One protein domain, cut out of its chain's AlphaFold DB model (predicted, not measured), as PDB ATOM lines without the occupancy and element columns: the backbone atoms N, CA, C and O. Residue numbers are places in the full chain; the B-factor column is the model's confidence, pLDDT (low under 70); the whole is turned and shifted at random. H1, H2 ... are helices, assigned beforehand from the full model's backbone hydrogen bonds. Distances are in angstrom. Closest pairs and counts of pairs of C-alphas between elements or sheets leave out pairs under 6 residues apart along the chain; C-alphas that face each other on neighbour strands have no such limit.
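This is residues 174 to 236, 379 to 406 and 425 to 471 of the 471 residues of the protein "Aminoglycoside phosphotransferase" of Pyrrhoderma noxium (UniProt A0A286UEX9). Five helices run up and down in one bundle: H1, H2, H4 and H3 make a ring, and H5 packs on H3 and H4. The printed part has 138 residues, all helix in class, no named strand, and is compact, with radius of gyration of the C-alphas 15.8 A and spans 46 by 39 by 23 A.

H1, residues 180 to 204, and H2, residues 217 to 229, form a hairpin; their closest C-alphas, Leu 192 and Val 217, are 6.7 A apart. H4, residues 426 to 442, and H5, residues 448 to 467, form another, closest C-alphas Ala 437 and Ala 454, 4.2 A. H3, residues 380 to 406, touches H5 at a shallow tilt of 12 degrees, closest C-alphas Thr 394 and Ala 462, 6.5 A. O i to N i+4 pairs are within hydrogen-bond range throughout H1, H2 and H5, in 19 of 23 for H3 and 9 of 13 for H4.

H1 spans 36.7 A from C-alpha 180 at (12.247, -20.875, -27.511), H2 18.2 A, H3 42.5 A, H4 26.0 A and H5 28.5 A, to C-alpha 467 at (-10.321, -12.095, -50.750).

C-alphas 236 and 379 are 12.7 A apart across one cut, 406 and 425 21.6 A across another. H1 to H2 is a long link. Residues 425 to 447 are among 58 under pLDDT 70.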
ATOM      1  N   TRP A 174      19.096 -32.921 -20.428       59.75
ATOM      2  CA  TRP A 174      19.034 -31.453 -20.547       59.75
ATOM      3  C   TRP A 174      19.622 -30.917 -21.861       59.75
ATOM      4  O   TRP A 174      19.328 -29.799 -22.265       59.75
ATOM      5  N   SER A 175      20.459 -31.709 -22.529       62.84
ATOM      6  CA  SER A 175      21.038 -31.401 -23.837       62.84
ATOM      7  C   SER A 175      20.062 -31.530 -25.008       62.84
ATOM      8  O   SER A 175      20.392 -31.086 -26.103       62.84
ATOM      9  N   GLU A 176      18.906 -32.168 -24.811       63.41
ATOM     10  CA  GLU A 176      17.865 -32.342 -25.839       63.41
ATOM     11  C   GLU A 176      16.821 -31.217 -25.800       63.41
ATOM     12  O   GLU A 176      15.974 -31.105 -26.687       63.41
ATOM     13  N   CYS A 177      16.894 -30.366 -24.779       61.84
ATOM     14  CA  CYS A 177      16.063 -29.188 -24.651       61.84
ATOM     15  C   CYS A 177      16.473 -28.117 -25.663       61.84
ATOM     16  O   CYS A 177      17.648 -27.756 -25.737       61.84
ATOM     17  N   ILE A 178      15.497 -27.561 -26.385       70.88
ATOM     18  CA  ILE A 178      15.718 -26.411 -27.261       70.88
ATOM     19  C   ILE A 178      15.160 -25.151 -26.599       70.88
ATOM     20  O   ILE A 178      14.109 -25.160 -25.955       70.88
ATOM     21  N   SER A 179      15.881 -24.046 -26.732       81.69
ATOM     22  CA  SER A 179      15.381 -22.731 -26.332       81.69
ATOM     23  C   SER A 179      14.169 -22.339 -27.183       81.69
ATOM     24  O   SER A 179      14.005 -22.811 -28.313       81.69
ATOM     25  N   TRP A 180      13.331 -21.419 -26.687       82.00
ATOM     26  CA  TRP A 180      12.247 -20.875 -27.511       82.00
ATOM     27  C   TRP A 180      12.782 -20.267 -28.810       82.00
ATOM     28  O   TRP A 180      12.203 -20.452 -29.877       82.00
ATOM     29  N   GLN A 181      13.925 -19.588 -28.732       86.94
ATOM     30  CA  GLN A 181      14.610 -19.052 -29.897       86.94
ATOM     31  C   GLN A 181      14.883 -20.124 -30.959       86.94
ATOM     32  O   GLN A 181      14.600 -19.896 -32.133       86.94
ATOM     33  N   GLU A 182      15.416 -21.278 -30.564       84.56
ATOM     34  CA  GLU A 182      15.705 -22.387 -31.480       84.56
ATOM     35  C   GLU A 182      14.425 -23.020 -32.027       84.56
ATOM     36  O   GLU A 182      14.333 -23.255 -33.232       84.56
ATOM     37  N   ALA A 183      13.419 -23.236 -31.175       83.38
ATOM     38  CA  ALA A 183      12.124 -23.772 -31.587       83.38
ATOM     39  C   ALA A 183      11.438 -22.855 -32.611       83.38
ATOM     40  O   ALA A 183      11.049 -23.305 -33.691       83.38
ATOM     41  N   PHE A 184      11.344 -21.557 -32.315       86.25
ATOM     42  CA  PHE A 184      10.767 -20.570 -33.221       86.25
ATOM     43  C   PHE A 184      11.557 -20.459 -34.522       86.25
ATOM     44  O   PHE A 184      10.956 -20.480 -35.597       86.25
ATOM     45  N   ALA A 185      12.889 -20.378 -34.447       89.88
ATOM     46  CA  ALA A 185      13.734 -20.315 -35.634       89.88
ATOM     47  C   ALA A 185      13.520 -21.541 -36.530       89.88
ATOM     48  O   ALA A 185      13.341 -21.381 -37.733       89.88
ATOM     49  N   LEU A 186      13.449 -22.744 -35.953       86.94
ATOM     50  CA  LEU A 186      13.184 -23.972 -36.697       86.94
ATOM     51  C   LEU A 186      11.807 -23.955 -37.376       86.94
ATOM     52  O   LEU A 186      11.712 -24.259 -38.567       86.94
ATOM     53  N   MET A 187      10.747 -23.579 -36.651       87.38
ATOM     54  CA  MET A 187       9.398 -23.462 -37.224       87.38
ATOM     55  C   MET A 187       9.364 -22.452 -38.375       87.38
ATOM     56  O   MET A 187       8.803 -22.725 -39.439       87.38
ATOM     57  N   PHE A 188       9.990 -21.291 -38.175       91.12
ATOM     58  CA  PHE A 188      10.013 -20.218 -39.159       91.12
ATOM     59  C   PHE A 188      10.803 -20.606 -40.411       91.12
ATOM     60  O   PHE A 188      10.300 -20.438 -41.518       91.12
ATOM     61  N   GLU A 189      12.006 -21.164 -40.252       92.94
ATOM     62  CA  GLU A 189      12.839 -21.634 -41.367       92.94
ATOM     63  C   GLU A 189      12.146 -22.753 -42.149       92.94
ATOM     64  O   GLU A 189      12.119 -22.713 -43.375       92.94
ATOM     65  N   THR A 190      11.469 -23.682 -41.466       89.12
ATOM     66  CA  THR A 190      10.696 -24.739 -42.137       89.12
ATOM     67  C   THR A 190       9.566 -24.160 -42.994       89.12
ATOM     68  O   THR A 190       9.333 -24.601 -44.123       89.12
ATOM     69  N   ALA A 191       8.866 -23.140 -42.489       89.31
ATOM     70  CA  ALA A 191       7.844 -22.444 -43.262       89.31
ATOM     71  C   ALA A 191       8.451 -21.657 -44.442       89.31
ATOM     72  O   ALA A 191       7.856 -21.613 -45.520       89.31
ATOM     73  N   LEU A 192       9.642 -21.065 -44.278       92.06
ATOM     74  CA  LEU A 192      10.357 -20.387 -45.364       92.06
ATOM     75  C   LEU A 192      10.806 -21.366 -46.454       92.06
ATOM     76  O   LEU A 192      10.631 -21.056 -47.631       92.06
ATOM     77  N   ASP A 193      11.317 -22.542 -46.084       92.25
ATOM     78  CA  ASP A 193      11.707 -23.605 -47.018       92.25
ATOM     79  C   ASP A 193      10.505 -24.089 -47.837       92.25
ATOM     80  O   ASP A 193      10.575 -24.184 -49.066       92.25
ATOM     81  N   ALA A 194       9.366 -24.327 -47.177       89.19
ATOM     82  CA  ALA A 194       8.124 -24.706 -47.848       89.19
ATOM     83  C   ALA A 194       7.649 -23.619 -48.828       89.19
ATOM     84  O   ALA A 194       7.191 -23.916 -49.934       89.19
ATOM     85  N   PHE A 195       7.786 -22.349 -48.446       88.31
ATOM     86  CA  PHE A 195       7.417 -21.219 -49.292       88.31
ATOM     87  C   PHE A 195       8.373 -21.031 -50.477       88.31
ATOM     88  O   PHE A 195       7.939 -20.727 -51.588       88.31
ATOM     89  N   GLU A 196       9.671 -21.246 -50.274       89.00
ATOM     90  CA  GLU A 196      10.679 -21.214 -51.332       89.00
ATOM     91  C   GLU A 196      10.435 -22.329 -52.357       89.00
ATOM     92  O   GLU A 196      10.391 -22.054 -53.557       89.00
ATOM     93  N   ALA A 197      10.159 -23.553 -51.897       87.62
ATOM     94  CA  ALA A 197       9.793 -24.675 -52.761       87.62
ATOM     95  C   ALA A 197       8.528 -24.387 -53.588       87.62
ATOM     96  O   ALA A 197       8.479 -24.685 -54.784       87.62
ATOM     97  N   LEU A 198       7.520 -23.754 -52.978       84.94
ATOM     98  CA  LEU A 198       6.311 -23.320 -53.677       84.94
ATOM     99  C   LEU A 198       6.618 -22.277 -54.767       84.94
ATOM    100  O   LEU A 198       6.112 -22.393 -55.883       84.94
ATOM    101  N   ASN A 199       7.466 -21.284 -54.482       80.06
ATOM    102  CA  ASN A 199       7.830 -20.251 -55.460       80.06
ATOM    103  C   ASN A 199       8.590 -20.812 -56.663       80.06
ATOM    104  O   ASN A 199       8.331 -20.386 -57.787       80.06
ATOM    105  N   VAL A 200       9.475 -21.793 -56.456       78.88
ATOM    106  CA  VAL A 200      10.194 -22.465 -57.556       78.88
ATOM    107  C   VAL A 200       9.213 -23.109 -58.541       78.88
ATOM    108  O   VAL A 200       9.407 -23.020 -59.755       78.88
ATOM    109  N   ASN A 201       8.125 -23.701 -58.043       78.06
ATOM    110  CA  ASN A 201       7.097 -24.307 -58.893       78.06
ATOM    111  C   ASN A 201       6.300 -23.256 -59.684       78.06
ATOM    112  O   ASN A 201       5.941 -23.493 -60.838       78.06
ATOM    113  N   LEU A 202       6.054 -22.082 -59.092       71.56
ATOM    114  CA  LEU A 202       5.346 -20.981 -59.753       71.56
ATOM    115  C   LEU A 202       6.187 -20.317 -60.853       71.56
ATOM    116  O   LEU A 202       5.639 -19.954 -61.894       71.56
ATOM    117  N   GLU A 203       7.505 -20.192 -60.665       67.69
ATOM    118  CA  GLU A 203       8.408 -19.640 -61.689       67.69
ATOM    119  C   GLU A 203       8.439 -20.495 -62.961       67.69
ATOM    120  O   GLU A 203       8.515 -19.959 -64.065       67.69
ATOM    121  N   GLN A 204       8.341 -21.821 -62.825       67.50
ATOM    122  CA  GLN A 204       8.327 -22.731 -63.973       67.50
ATOM    123  C   GLN A 204       7.047 -22.628 -64.805       67.50
ATOM    124  O   GLN A 204       7.051 -23.011 -65.975       67.50
ATOM    125  N   GLN A 205       5.954 -22.127 -64.225       62.44
ATOM    126  CA  GLN A 205       4.672 -22.089 -64.913       62.44
ATOM    127  C   GLN A 205       4.485 -20.873 -65.825       62.44
ATOM    128  O   GLN A 205       3.529 -20.891 -66.586       62.44
ATOM    129  N   ASP A 206       5.347 -19.843 -65.812       61.69
ATOM    130  CA  ASP A 206       5.280 -18.632 -66.678       61.69
ATOM    131  C   ASP A 206       3.915 -17.877 -66.661       61.69
ATOM    132  O   ASP A 206       3.715 -16.868 -67.338       61.69
ATOM    133  N   VAL A 207       2.950 -18.346 -65.859       55.53
ATOM    134  CA  VAL A 207       1.539 -17.911 -65.828       55.53
ATOM    135  C   VAL A 207       1.372 -16.612 -65.045       55.53
ATOM    136  O   VAL A 207       0.372 -15.903 -65.164       55.53
ATOM    137  N   LEU A 208       2.383 -16.244 -64.269       53.41
ATOM    138  CA  LEU A 208       2.339 -15.108 -63.384       53.41
ATOM    139  C   LEU A 208       3.612 -14.289 -63.603       53.41
ATOM    140  O   LEU A 208       4.635 -14.533 -62.975       53.41
ATOM    141  N   ASN A 209       3.514 -13.272 -64.468       52.53
ATOM    142  CA  ASN A 209       4.465 -12.156 -64.634       52.53
ATOM    143  C   ASN A 209       4.595 -11.304 -63.343       52.53
ATOM    144  O   ASN A 209       4.660 -10.073 -63.368       52.53
ATOM    145  N   ILE A 210       4.584 -11.952 -62.180       54.97
ATOM    146  CA  ILE A 210       4.912 -11.379 -60.889       54.97
ATOM    147  C   ILE A 210       6.401 -11.118 -60.970       54.97
ATOM    148  O   ILE A 210       7.221 -12.029 -60.914       54.97
ATOM    149  N   SER A 211       6.740  -9.858 -61.206       50.91
ATOM    150  CA  SER A 211       8.117  -9.405 -61.299       50.91
ATOM    151  C   SER A 211       8.949 -10.016 -60.168       50.91
ATOM    152  O   SER A 211       8.549  -9.919 -59.009       50.91
ATOM    153  N   ARG A 212      10.105 -10.595 -60.528       52.03
ATOM    154  CA  ARG A 212      11.170 -11.214 -59.700       52.03
ATOM    155  C   ARG A 212      11.659 -10.410 -58.477       52.03
ATOM    156  O   ARG A 212      12.701 -10.718 -57.912       52.03
ATOM    157  N   HIS A 213      10.998  -9.322 -58.102       52.00
ATOM    158  CA  HIS A 213      11.615  -8.251 -57.341       52.00
ATOM    159  C   HIS A 213      11.257  -8.131 -55.875       52.00
ATOM    160  O   HIS A 213      11.870  -7.294 -55.224       52.00
ATOM    161  N   THR A 214      10.321  -8.890 -55.324       56.28
ATOM    162  CA  THR A 214       9.653  -8.314 -54.153       56.28
ATOM    163  C   THR A 214       9.694  -9.130 -52.869       56.28
ATOM    164  O   THR A 214       9.547  -8.533 -51.808       56.28
ATOM    165  N   PHE A 215      10.062 -10.413 -52.882       67.50
ATOM    166  CA  PHE A 215      10.320 -11.135 -51.629       67.50
ATOM    167  C   PHE A 215      11.480 -12.085 -51.755       67.50
ATOM    168  O   PHE A 215      11.396 -13.179 -52.303       67.50
ATOM    169  N   SER A 216      12.594 -11.608 -51.226       84.94
ATOM    170  CA  SER A 216      13.782 -12.404 -51.045       84.94
ATOM    171  C   SER A 216      13.632 -13.161 -49.731       84.94
ATOM    172  O   SER A 216      13.777 -12.568 -48.660       84.94
ATOM    173  N   VAL A 217      13.360 -14.468 -49.809       88.25
ATOM    174  CA  VAL A 217      13.439 -15.382 -48.652       88.25
ATOM    175  C   VAL A 217      14.785 -15.192 -47.939       88.25
ATOM    176  O   VAL A 217      14.849 -15.152 -46.714       88.25
ATOM    177  N   HIS A 218      15.851 -14.938 -48.704       89.69
ATOM    178  CA  HIS A 218      17.172 -14.613 -48.177       89.69
ATOM    179  C   HIS A 218      17.198 -13.350 -47.292       89.69
ATOM    180  O   HIS A 218      17.844 -13.366 -46.246       89.69
ATOM    181  N   GLU A 219      16.486 -12.270 -47.644       87.94
ATOM    182  CA  GLU A 219      16.410 -11.078 -46.778       87.94
ATOM    183  C   GLU A 219      15.591 -11.337 -45.506       87.94
ATOM    184  O   GLU A 219      15.929 -10.786 -44.456       87.94
ATOM    185  N   LEU A 220      14.573 -12.208 -45.549       89.69
ATOM    186  CA  LEU A 220      13.875 -12.645 -44.335       89.69
ATOM    187  C   LEU A 220      14.772 -13.473 -43.420       89.69
ATOM    188  O   LEU A 220      14.871 -13.138 -42.243       89.69
ATOM    189  N   ARG A 221      15.474 -14.485 -43.950       94.00
ATOM    190  CA  ARG A 221      16.437 -15.291 -43.175       94.00
ATOM    191  C   ARG A 221      17.522 -14.417 -42.551       94.00
ATOM    192  O   ARG A 221      17.832 -14.527 -41.372       94.00
ATOM    193  N   LYS A 222      18.055 -13.463 -43.316       93.12
ATOM    194  CA  LYS A 222      19.032 -12.480 -42.824       93.12
ATOM    195  C   LYS A 222      18.452 -11.579 -41.732       93.12
ATOM    196  O   LYS A 222      19.130 -11.310 -40.742       93.12
ATOM    197  N   SER A 223      17.213 -11.122 -41.894       91.38
ATOM    198  CA  SER A 223      16.507 -10.326 -40.886       91.38
ATOM    199  C   SER A 223      16.245 -11.139 -39.615       91.38
ATOM    200  O   SER A 223      16.410 -10.600 -38.521       91.38
ATOM    201  N   LEU A 224      15.903 -12.424 -39.745       91.44
ATOM    202  CA  LEU A 224      15.697 -13.345 -38.627       91.44
ATOM    203  C   LEU A 224      17.016 -13.589 -37.896       91.44
ATOM    204  O   LEU A 224      17.077 -13.438 -36.681       91.44
ATOM    205  N   GLY A 225      18.102 -13.841 -38.632       93.12
ATOM    206  CA  GLY A 225      19.444 -13.982 -38.071       93.12
ATOM    207  C   GLY A 225      19.899 -12.743 -37.291       93.12
ATOM    208  O   GLY A 225      20.505 -12.872 -36.230       93.12
ATOM    209  N   ARG A 226      19.549 -11.532 -37.751       92.25
ATOM    210  CA  ARG A 226      19.767 -10.295 -36.978       92.25
ATOM    211  C   ARG A 226      18.926 -10.262 -35.708       92.25
ATOM    212  O   ARG A 226      19.457  -9.924 -34.659       92.25
ATOM    213  N   ALA A 227      17.639 -10.601 -35.790       88.81
ATOM    214  CA  ALA A 227      16.753 -10.630 -34.627       88.81
ATOM    215  C   ALA A 227      17.251 -11.610 -33.550       88.81
ATOM    216  O   ALA A 227      17.328 -11.240 -32.381       88.81
ATOM    217  N   ILE A 228      17.680 -12.805 -33.963       89.25
ATOM    218  CA  ILE A 228      18.347 -13.799 -33.110       89.25
ATOM    219  C   ILE A 228      19.631 -13.213 -32.505       89.25
ATOM    220  O   ILE A 228      19.815 -13.249 -31.294       89.25
ATOM    221  N   GLY A 229      20.492 -12.592 -33.320       89.31
ATOM    222  CA  GLY A 229      21.736 -11.967 -32.849       89.31
ATOM    223  C   GLY A 229      21.542 -10.796 -31.873       89.31
ATOM    224  O   GLY A 229      22.448 -10.490 -31.103       89.31
ATOM    225  N   TYR A 230      20.367 -10.160 -31.871       87.12
ATOM    226  CA  TYR A 230      19.972  -9.142 -30.890       87.12
ATOM    227  C   TYR A 230      19.347  -9.726 -29.617       87.12
ATOM    228  O   TYR A 230      18.826  -8.961 -28.800       87.12
ATOM    229  N   PHE A 231      19.398 -11.051 -29.439       84.69
ATOM    230  CA  PHE A 231      18.786 -11.759 -28.314       84.69
ATOM    231  C   PHE A 231      17.287 -11.472 -28.208       84.69
ATOM    232  O   PHE A 231      16.719 -11.454 -27.119       84.69
ATOM    233  N   LEU A 232      16.626 -11.211 -29.348       83.75
ATOM    234  CA  LEU A 232      15.212 -10.853 -29.343       83.75
ATOM    235  C   LEU A 232      14.363 -11.979 -28.749       83.75
ATOM    236  O   LEU A 232      13.346 -11.687 -28.135       83.75
ATOM    237  N   PHE A 233      14.780 -13.235 -28.921       82.06
ATOM    238  CA  PHE A 233      14.064 -14.426 -28.464       82.06
ATOM    239  C   PHE A 233      14.708 -15.100 -27.241       82.06
ATOM    240  O   PHE A 233      14.196 -16.119 -26.794       82.06
ATOM    241  N   ASP A 234      15.798 -14.539 -26.709       76.75
ATOM    242  CA  ASP A 234      16.562 -15.106 -25.586       76.75
ATOM    243  C   ASP A 234      15.898 -14.829 -24.225       76.75
ATOM    244  O   ASP A 234      16.113 -15.543 -23.252       76.75
ATOM    245  N   ASP A 235      15.050 -13.795 -24.154       65.81
ATOM    246  CA  ASP A 235      14.336 -13.442 -22.929       65.81
ATOM    247  C   ASP A 235      13.284 -14.527 -22.603       65.81
ATOM    248  O   ASP A 235      12.211 -14.564 -23.220       65.81
ATOM    249  N   VAL A 236      13.622 -15.367 -21.612       52.44
ATOM    250  CA  VAL A 236      12.889 -16.524 -21.040       52.44
ATOM    251  C   VAL A 236      11.573 -16.153 -20.341       52.44
ATOM    252  O   VAL A 236      10.889 -17.008 -19.791       52.44
ATOM    253  N   PHE A 379       7.100  -5.265 -22.275       74.06
ATOM    254  CA  PHE A 379       8.431  -4.779 -22.624       74.06
ATOM    255  C   PHE A 379       8.478  -4.349 -24.087       74.06
ATOM    256  O   PHE A 379       7.905  -4.999 -24.955       74.06
ATOM    257  N   SER A 380       9.245  -3.307 -24.415       74.00
ATOM    258  CA  SER A 380       9.357  -2.818 -25.800       74.00
ATOM    259  C   SER A 380       9.789  -3.899 -26.803       74.00
ATOM    260  O   SER A 380       9.404  -3.838 -27.968       74.00
ATOM    261  N   ARG A 381      10.542  -4.914 -26.356       78.00
ATOM    262  CA  ARG A 381      10.963  -6.063 -27.173       78.00
ATOM    263  C   ARG A 381       9.806  -6.974 -27.591       78.00
ATOM    264  O   ARG A 381       9.865  -7.557 -28.671       78.00
ATOM    265  N   GLN A 382       8.750  -7.062 -26.787       79.31
ATOM    266  CA  GLN A 382       7.582  -7.903 -27.063       79.31
ATOM    267  C   GLN A 382       6.840  -7.442 -28.322       79.31
ATOM    268  O   GLN A 382       6.445  -8.260 -29.154       79.31
ATOM    269  N   ASN A 383       6.788  -6.128 -28.562       80.38
ATOM    270  CA  ASN A 383       6.233  -5.586 -29.798       80.38
ATOM    271  C   ASN A 383       6.973  -6.075 -31.053       80.38
ATOM    272  O   ASN A 383       6.333  -6.373 -32.067       80.38
ATOM    273  N   THR A 384       8.302  -6.176 -30.976       83.19
ATOM    274  CA  THR A 384       9.149  -6.688 -32.060       83.19
ATOM    275  C   THR A 384       9.016  -8.206 -32.200       83.19
ATOM    276  O   THR A 384       8.879  -8.677 -33.328       83.19
ATOM    277  N   LYS A 385       8.970  -8.975 -31.096       84.75
ATOM    278  CA  LYS A 385       8.662 -10.426 -31.121       84.75
ATOM    279  C   LYS A 385       7.333 -10.690 -31.836       84.75
ATOM    280  O   LYS A 385       7.260 -11.511 -32.743       84.75
ATOM    281  N   ARG A 386       6.300  -9.908 -31.516       81.31
ATOM    282  CA  ARG A 386       4.980 -10.020 -32.145       81.31
ATOM    283  C   ARG A 386       5.010  -9.797 -33.653       81.31
ATOM    284  O   ARG A 386       4.326 -10.511 -34.372       81.31
ATOM    285  N   LEU A 387       5.822  -8.862 -34.144       84.56
ATOM    286  CA  LEU A 387       5.961  -8.663 -35.588       84.56
ATOM    287  C   LEU A 387       6.510  -9.922 -36.291       84.56
ATOM    288  O   LEU A 387       6.085 -10.236 -37.402       84.56
ATOM    289  N   TRP A 388       7.409 -10.664 -35.640       88.25
ATOM    290  CA  TRP A 388       7.904 -11.947 -36.146       88.25
ATOM    291  C   TRP A 388       6.830 -13.035 -36.140       88.25
ATOM    292  O   TRP A 388       6.724 -13.784 -37.112       88.25
ATOM    293  N   TYR A 389       5.994 -13.093 -35.103       86.50
ATOM    294  CA  TYR A 389       4.862 -14.025 -35.050       86.50
ATOM    295  C   TYR A 389       3.793 -13.699 -36.102       86.50
ATOM    296  O   TYR A 389       3.265 -14.604 -36.749       86.50
ATOM    297  N   ASP A 390       3.525 -12.414 -36.344       82.88
ATOM    298  CA  ASP A 390       2.628 -11.966 -37.412       82.88
ATOM    299  C   ASP A 390       3.182 -12.371 -38.791       82.88
ATOM    300  O   ASP A 390       2.440 -12.864 -39.646       82.88
ATOM    301  N   ALA A 391       4.495 -12.221 -39.007       86.56
ATOM    302  CA  ALA A 391       5.159 -12.662 -40.235       86.56
ATOM    303  C   ALA A 391       5.068 -14.187 -40.424       86.56
ATOM    304  O   ALA A 391       4.749 -14.643 -41.523       86.56
ATOM    305  N   TYR A 392       5.282 -14.962 -39.357       89.12
ATOM    306  CA  TYR A 392       5.164 -16.423 -39.371       89.12
ATOM    307  C   TYR A 392       3.744 -16.866 -39.723       89.12
ATOM    308  O   TYR A 392       3.534 -17.647 -40.646       89.12
ATOM    309  N   THR A 393       2.750 -16.301 -39.037       84.38
ATOM    310  CA  THR A 393       1.333 -16.616 -39.258       84.38
ATOM    311  C   THR A 393       0.913 -16.276 -40.684       84.38
ATOM    312  O   THR A 393       0.250 -17.068 -41.348       84.38
ATOM    313  N   THR A 394       1.353 -15.124 -41.194       84.12
ATOM    314  CA  THR A 394       1.103 -14.716 -42.584       84.12
ATOM    315  C   THR A 394       1.686 -15.725 -43.575       84.12
ATOM    316  O   THR A 394       1.040 -16.064 -44.566       84.12
ATOM    317  N   LEU A 395       2.893 -16.231 -43.309       86.31
ATOM    318  CA  LEU A 395       3.546 -17.239 -44.140       86.31
ATOM    319  C   LEU A 395       2.763 -18.560 -44.151       86.31
ATOM    320  O   LEU A 395       2.510 -19.111 -45.223       86.31
ATOM    321  N   LEU A 396       2.308 -19.023 -42.984       86.06
ATOM    322  CA  LEU A 396       1.451 -20.207 -42.870       86.06
ATOM    323  C   LEU A 396       0.111 -20.027 -43.595       86.06
ATOM    324  O   LEU A 396      -0.336 -20.943 -44.289       86.06
ATOM    325  N   GLU A 397      -0.522 -18.853 -43.484       84.62
ATOM    326  CA  GLU A 397      -1.759 -18.553 -44.214       84.62
ATOM    327  C   GLU A 397      -1.534 -18.676 -45.730       84.62
ATOM    328  O   GLU A 397      -2.326 -19.340 -46.403       84.62
ATOM    329  N   ILE A 398      -0.436 -18.120 -46.259       82.50
ATOM    330  CA  ILE A 398      -0.081 -18.230 -47.684       82.50
ATOM    331  C   ILE A 398       0.079 -19.699 -48.098       82.50
ATOM    332  O   ILE A 398      -0.562 -20.133 -49.055       82.50
ATOM    333  N   LEU A 399       0.864 -20.481 -47.350       85.38
ATOM    334  CA  LEU A 399       1.079 -21.907 -47.622       85.38
ATOM    335  C   LEU A 399      -0.234 -22.706 -47.609       85.38
ATOM    336  O   LEU A 399      -0.470 -23.547 -48.479       85.38
ATOM    337  N   SER A 400      -1.121 -22.409 -46.656       84.25
ATOM    338  CA  SER A 400      -2.412 -23.092 -46.517       84.25
ATOM    339  C   SER A 400      -3.371 -22.820 -47.682       84.25
ATOM    340  O   SER A 400      -4.183 -23.680 -48.035       84.25
ATOM    341  N   LEU A 401      -3.295 -21.627 -48.283       81.69
ATOM    342  CA  LEU A 401      -4.106 -21.253 -49.441       81.69
ATOM    343  C   LEU A 401      -3.602 -21.951 -50.704       81.69
ATOM    344  O   LEU A 401      -4.415 -22.420 -51.499       81.69
ATOM    345  N   SER A 402      -2.284 -22.090 -50.853       79.94
ATOM    346  CA  SER A 402      -1.677 -22.764 -52.003       79.94
ATOM    347  C   SER A 402      -1.992 -24.259 -52.055       79.94
ATOM    348  O   SER A 402      -2.300 -24.770 -53.126       79.94
ATOM    349  N   GLY A 403      -2.029 -24.950 -50.911       78.00
ATOM    350  CA  GLY A 403      -2.357 -26.382 -50.869       78.00
ATOM    351  C   GLY A 403      -3.803 -26.737 -51.252       78.00
ATOM    352  O   GLY A 403      -4.107 -27.906 -51.481       78.00
ATOM    353  N   LYS A 404      -4.721 -25.760 -51.322       70.81
ATOM    354  CA  LYS A 404      -6.134 -26.008 -51.668       70.81
ATOM    355  C   LYS A 404      -6.407 -26.036 -53.173       70.81
ATOM    356  O   LYS A 404      -7.390 -26.661 -53.568       70.81
ATOM    357  N   SER A 405      -5.572 -25.390 -53.991       61.84
ATOM    358  CA  SER A 405      -5.787 -25.263 -55.444       61.84
ATOM    359  C   SER A 405      -5.755 -26.623 -56.161       61.84
ATOM    360  O   SER A 405      -6.625 -26.930 -56.981       61.84
ATOM    361  N   ASP A 406      -4.843 -27.508 -55.755       57.62
ATOM    362  CA  ASP A 406      -4.644 -28.798 -56.426       57.62
ATOM    363  C   ASP A 406      -5.794 -29.798 -56.200       57.62
ATOM    364  O   ASP A 406      -6.021 -30.689 -57.020       57.62
ATOM    365  N   GLY A 425      -1.525  -8.214 -60.877       43.50
ATOM    366  CA  GLY A 425      -0.292  -8.001 -60.098       43.50
ATOM    367  C   GLY A 425      -0.401  -7.907 -58.566       43.50
ATOM    368  O   GLY A 425       0.307  -7.106 -57.959       43.50
ATOM    369  N   ASN A 426      -1.246  -8.709 -57.916       45.81
ATOM    370  CA  ASN A 426      -1.458  -8.608 -56.462       45.81
ATOM    371  C   ASN A 426      -0.319  -9.209 -55.617       45.81
ATOM    372  O   ASN A 426      -0.001  -8.696 -54.549       45.81
ATOM    373  N   THR A 427       0.353 -10.245 -56.100       41.66
ATOM    374  CA  THR A 427       1.395 -11.009 -55.384       41.66
ATOM    375  C   THR A 427       2.745 -10.291 -55.281       41.66
ATOM    376  O   THR A 427       3.437 -10.435 -54.278       41.66
ATOM    377  N   SER A 428       3.096  -9.429 -56.243       43.06
ATOM    378  CA  SER A 428       4.315  -8.596 -56.179       43.06
ATOM    379  C   SER A 428       4.214  -7.493 -55.109       43.06
ATOM    380  O   SER A 428       5.181  -7.198 -54.403       43.06
ATOM    381  N   ILE A 429       3.020  -6.919 -54.930       49.81
ATOM    382  CA  ILE A 429       2.744  -5.889 -53.912       49.81
ATOM    383  C   ILE A 429       2.821  -6.486 -52.500       49.81
ATOM    384  O   ILE A 429       3.272  -5.835 -51.555       49.81
ATOM    385  N   ILE A 430       2.391  -7.740 -52.373       52.59
ATOM    386  CA  ILE A 430       2.331  -8.471 -51.112       52.59
ATOM    387  C   ILE A 430       3.739  -8.630 -50.523       52.59
ATOM    388  O   ILE A 430       4.043  -8.279 -49.384       52.59
ATOM    389  N   SER A 431       4.644  -9.071 -51.365       52.50
ATOM    390  CA  SER A 431       5.903  -9.639 -50.940       52.50
ATOM    391  C   SER A 431       6.901  -8.529 -50.496       52.50
ATOM    392  O   SER A 431       7.507  -8.622 -49.426       52.50
ATOM    393  N   THR A 432       6.900  -7.361 -51.162       55.62
ATOM    394  CA  THR A 432       7.672  -6.168 -50.722       55.62
ATOM    395  C   THR A 432       7.214  -5.633 -49.366       55.62
ATOM    396  O   THR A 432       7.986  -5.027 -48.624       55.62
ATOM    397  N   SER A 433       5.927  -5.797 -49.053       58.88
ATOM    398  CA  SER A 433       5.310  -5.174 -47.883       58.88
ATOM    399  C   SER A 433       5.749  -5.842 -46.581       58.88
ATOM    400  O   SER A 433       5.957  -5.129 -45.604       58.88
ATOM    401  N   ILE A 434       5.969  -7.165 -46.587       61.59
ATOM    402  CA  ILE A 434       6.455  -7.934 -45.428       61.59
ATOM    403  C   ILE A 434       7.914  -7.574 -45.114       61.59
ATOM    404  O   ILE A 434       8.239  -7.222 -43.983       61.59
ATOM    405  N   VAL A 435       8.792  -7.607 -46.123       62.16
ATOM    406  CA  VAL A 435      10.224  -7.307 -45.946       62.16
ATOM    407  C   VAL A 435      10.424  -5.854 -45.524       62.16
ATOM    408  O   VAL A 435      11.176  -5.590 -44.594       62.16
ATOM    409  N   ASN A 436       9.703  -4.910 -46.139       64.69
ATOM    410  CA  ASN A 436       9.772  -3.508 -45.733       64.69
ATOM    411  C   ASN A 436       9.239  -3.298 -44.313       64.69
ATOM    412  O   ASN A 436       9.832  -2.530 -43.567       64.69
ATOM    413  N   ALA A 437       8.145  -3.969 -43.937       64.31
ATOM    414  CA  ALA A 437       7.585  -3.919 -42.586       64.31
ATOM    415  C   ALA A 437       8.590  -4.418 -41.531       64.31
ATOM    416  O   ALA A 437       8.768  -3.767 -40.503       64.31
ATOM    417  N   LEU A 438       9.292  -5.518 -41.812       68.81
ATOM    418  CA  LEU A 438      10.318  -6.072 -40.925       68.81
ATOM    419  C   LEU A 438      11.593  -5.220 -40.903       68.81
ATOM    420  O   LEU A 438      12.110  -4.941 -39.825       68.81
ATOM    421  N   ALA A 439      12.064  -4.738 -42.055       67.31
ATOM    422  CA  ALA A 439      13.234  -3.861 -42.146       67.31
ATOM    423  C   ALA A 439      13.007  -2.517 -41.428       67.31
ATOM    424  O   ALA A 439      13.886  -2.044 -40.714       67.31
ATOM    425  N   LEU A 440      11.804  -1.936 -41.547       63.75
ATOM    426  CA  LEU A 440      11.399  -0.722 -40.827       63.75
ATOM    427  C   LEU A 440      11.474  -0.890 -39.304       63.75
ATOM    428  O   LEU A 440      11.773   0.074 -38.608       63.75
ATOM    429  N   ALA A 441      11.215  -2.091 -38.784       61.34
ATOM    430  CA  ALA A 441      11.213  -2.350 -37.347       61.34
ATOM    431  C   ALA A 441      12.617  -2.577 -36.748       61.34
ATOM    432  O   ALA A 441      12.763  -2.503 -35.527       61.34
ATOM    433  N   GLN A 442      13.637  -2.852 -37.574       61.59
ATOM    434  CA  GLN A 442      14.986  -3.213 -37.112       61.59
ATOM    435  C   GLN A 442      15.918  -2.018 -36.850       61.59
ATOM    436  O   GLN A 442      16.813  -2.144 -36.018       61.59
ATOM    437  N   ASP A 443      15.714  -0.873 -37.511       52.31
ATOM    438  CA  ASP A 443      16.758   0.162 -37.627       52.31
ATOM    439  C   ASP A 443      16.541   1.449 -36.796       52.31
ATOM    440  O   ASP A 443      17.385   2.346 -36.858       52.31
ATOM    441  N   THR A 444      15.477   1.590 -35.988       49.38
ATOM    442  CA  THR A 444      15.228   2.860 -35.263       49.38
ATOM    443  C   THR A 444      14.656   2.732 -33.841       49.38
ATOM    444  O   THR A 444      13.653   2.055 -33.656       49.38
ATOM    445  N   PRO A 445      15.186   3.486 -32.848       48.19
ATOM    446  CA  PRO A 445      14.787   3.408 -31.433       48.19
ATOM    447  C   PRO A 445      13.411   4.017 -31.087       48.19
ATOM    448  O   PRO A 445      13.041   4.047 -29.916       48.19
ATOM    449  N   ASN A 446      12.631   4.501 -32.064       54.50
ATOM    450  CA  ASN A 446      11.284   5.047 -31.843       54.50
ATOM    451  C   ASN A 446      10.233   4.115 -32.479       54.50
ATOM    452  O   ASN A 446       9.708   4.363 -33.565       54.50
ATOM    453  N   HIS A 447      10.027   2.979 -31.807       67.50
ATOM    454  CA  HIS A 447       9.537   1.722 -32.379       67.50
ATOM    455  C   HIS A 447       8.026   1.654 -32.669       67.50
ATOM    456  O   HIS A 447       7.608   0.950 -33.585       67.50
ATOM    457  N   GLU A 448       7.176   2.362 -31.927       72.56
ATOM    458  CA  GLU A 448       5.747   2.017 -31.894       72.56
ATOM    459  C   GLU A 448       4.987   2.379 -33.183       72.56
ATOM    460  O   GLU A 448       4.247   1.559 -33.724       72.56
ATOM    461  N   SER A 449       5.211   3.573 -33.745       75.69
ATOM    462  CA  SER A 449       4.527   3.991 -34.981       75.69
ATOM    463  C   SER A 449       4.935   3.153 -36.197       75.69
ATOM    464  O   SER A 449       4.105   2.909 -37.070       75.69
ATOM    465  N   GLN A 450       6.199   2.730 -36.273       70.75
ATOM    466  CA  GLN A 450       6.702   1.908 -37.377       70.75
ATOM    467  C   GLN A 450       6.234   0.458 -37.249       70.75
ATOM    468  O   GLN A 450       5.821  -0.125 -38.247       70.75
ATOM    469  N   ILE A 451       6.224  -0.098 -36.031       70.25
ATOM    470  CA  ILE A 451       5.664  -1.430 -35.764       70.25
ATOM    471  C   ILE A 451       4.163  -1.451 -36.070       70.25
ATOM    472  O   ILE A 451       3.685  -2.382 -36.713       70.25
ATOM    473  N   ASN A 452       3.416  -0.413 -35.691       73.88
ATOM    474  CA  ASN A 452       1.989  -0.323 -36.006       73.88
ATOM    475  C   ASN A 452       1.730  -0.219 -37.518       73.88
ATOM    476  O   ASN A 452       0.816  -0.867 -38.028       73.88
ATOM    477  N   GLU A 453       2.553   0.530 -38.255       76.06
ATOM    478  CA  GLU A 453       2.483   0.585 -39.721       76.06
ATOM    479  C   GLU A 453       2.854  -0.764 -40.363       76.06
ATOM    480  O   GLU A 453       2.183  -1.219 -41.289       76.06
ATOM    481  N   ALA A 454       3.877  -1.444 -39.844       69.50
ATOM    482  CA  ALA A 454       4.275  -2.785 -40.263       69.50
ATOM    483  C   ALA A 454       3.138  -3.804 -40.063       69.50
ATOM    484  O   ALA A 454       2.759  -4.500 -41.007       69.50
ATOM    485  N   ARG A 455       2.518  -3.822 -38.876       70.62
ATOM    486  CA  ARG A 455       1.350  -4.663 -38.560       70.62
ATOM    487  C   ARG A 455       0.161  -4.350 -39.456       70.62
ATOM    488  O   ARG A 455      -0.464  -5.263 -39.987       70.62
ATOM    489  N   LYS A 456      -0.136  -3.066 -39.673       78.31
ATOM    490  CA  LYS A 456      -1.204  -2.637 -40.581       78.31
ATOM    491  C   LYS A 456      -0.980  -3.187 -41.991       78.31
ATOM    492  O   LYS A 456      -1.912  -3.722 -42.583       78.31
ATOM    493  N   ARG A 457       0.254  -3.128 -42.504       72.94
ATOM    494  CA  ARG A 457       0.604  -3.692 -43.817       72.94
ATOM    495  C   ARG A 457       0.445  -5.208 -43.864       72.94
ATOM    496  O   ARG A 457      -0.113  -5.701 -44.839       72.94
ATOM    497  N   LEU A 458       0.876  -5.936 -42.830       67.31
ATOM    498  CA  LEU A 458       0.667  -7.389 -42.721       67.31
ATOM    499  C   LEU A 458      -0.825  -7.755 -42.661       67.31
ATOM    500  O   LEU A 458      -1.272  -8.669 -43.348       67.31
ATOM    501  N   ALA A 459      -1.628  -6.996 -41.915       69.62
ATOM    502  CA  ALA A 459      -3.069  -7.212 -41.831       69.62
ATOM    503  C   ALA A 459      -3.784  -6.922 -43.165       69.62
ATOM    504  O   ALA A 459      -4.626  -7.706 -43.607       69.62
ATOM    505  N   GLU A 460      -3.434  -5.825 -43.847       72.19
ATOM    506  CA  GLU A 460      -3.952  -5.504 -45.185       72.19
ATOM    507  C   GLU A 460      -3.601  -6.594 -46.206       72.19
ATOM    508  O   GLU A 460      -4.393  -6.905 -47.097       72.19
ATOM    509  N   LEU A 461      -2.418  -7.186 -46.069       65.25
ATOM    510  CA  LEU A 461      -1.924  -8.268 -46.904       65.25
ATOM    511  C   LEU A 461      -2.713  -9.564 -46.712       65.25
ATOM    512  O   LEU A 461      -3.232 -10.107 -47.687       65.25
ATOM    513  N   ALA A 462      -2.860 -10.007 -45.463       58.31
ATOM    514  CA  ALA A 462      -3.684 -11.157 -45.104       58.31
ATOM    515  C   ALA A 462      -5.140 -10.959 -45.566       58.31
ATOM    516  O   ALA A 462      -5.760 -11.861 -46.132       58.31
ATOM    517  N   GLY A 463      -5.674  -9.740 -45.420       67.00
ATOM    518  CA  GLY A 463      -6.996  -9.369 -45.924       67.00
ATOM    519  C   GLY A 463      -7.116  -9.456 -47.450       67.00
ATOM    520  O   GLY A 463      -8.121  -9.952 -47.959       67.00
ATOM    521  N   LYS A 464      -6.099  -9.017 -48.202       68.31
ATOM    522  CA  LYS A 464      -6.066  -9.157 -49.670       68.31
ATOM    523  C   LYS A 464      -5.977 -10.620 -50.101       68.31
ATOM    524  O   LYS A 464      -6.659 -10.990 -51.049       68.31
ATOM    525  N   LEU A 465      -5.199 -11.442 -49.395       58.09
ATOM    526  CA  LEU A 465      -5.063 -12.879 -49.660       58.09
ATOM    527  C   LEU A 465      -6.374 -13.635 -49.423       58.09
ATOM    528  O   LEU A 465      -6.791 -14.405 -50.280       58.09
ATOM    529  N   LYS A 466      -7.077 -13.353 -48.318       64.44
ATOM    530  CA  LYS A 466      -8.382 -13.967 -48.004       64.44
ATOM    531  C   LYS A 466      -9.467 -13.666 -49.042       64.44
ATOM    532  O   LYS A 466     -10.391 -14.456 -49.196       64.44
ATOM    533  N   ASN A 467      -9.360 -12.532 -49.736       65.50
ATOM    534  CA  ASN A 467     -10.321 -12.095 -50.750       65.50
ATOM    535  C   ASN A 467      -9.851 -12.344 -52.192       65.50
ATOM    536  O   ASN A 467     -10.595 -12.048 -53.130       65.50
ATOM    537  N   ALA A 468      -8.625 -12.834 -52.392       54.38
ATOM    538  CA  ALA A 468      -8.145 -13.177 -53.720       54.38
ATOM    539  C   ALA A 468      -8.926 -14.401 -54.229       54.38
ATOM    540  O   ALA A 468      -9.142 -15.339 -53.461       54.38
ATOM    541  N   PRO A 469      -9.379 -14.410 -55.496       48.75
ATOM    542  CA  PRO A 469      -9.997 -15.599 -56.063       48.75
ATOM    543  C   PRO A 469      -8.999 -16.759 -55.981       48.75
ATOM    544  O   PRO A 469      -7.875 -16.637 -56.470       48.75
ATOM    545  N   CYS A 470      -9.396 -17.849 -55.322       42.28
ATOM    546  CA  CYS A 470      -8.650 -19.102 -55.354       42.28
ATOM    547  C   CYS A 470      -8.606 -19.556 -56.817       42.28
ATOM    548  O   CYS A 470      -9.660 -19.859 -57.381       42.28
ATOM    549  N   TYR A 471      -7.424 -19.507 -57.429       37.16
ATOM    550  CA  TYR A 471      -7.195 -20.007 -58.783       37.16
ATOM    551  C   TYR A 471      -6.862 -21.490 -58.763       37.16
ATOM    552  O   TYR A 471      -6.149 -21.915 -57.822       37.16
TER     553      TYR A 471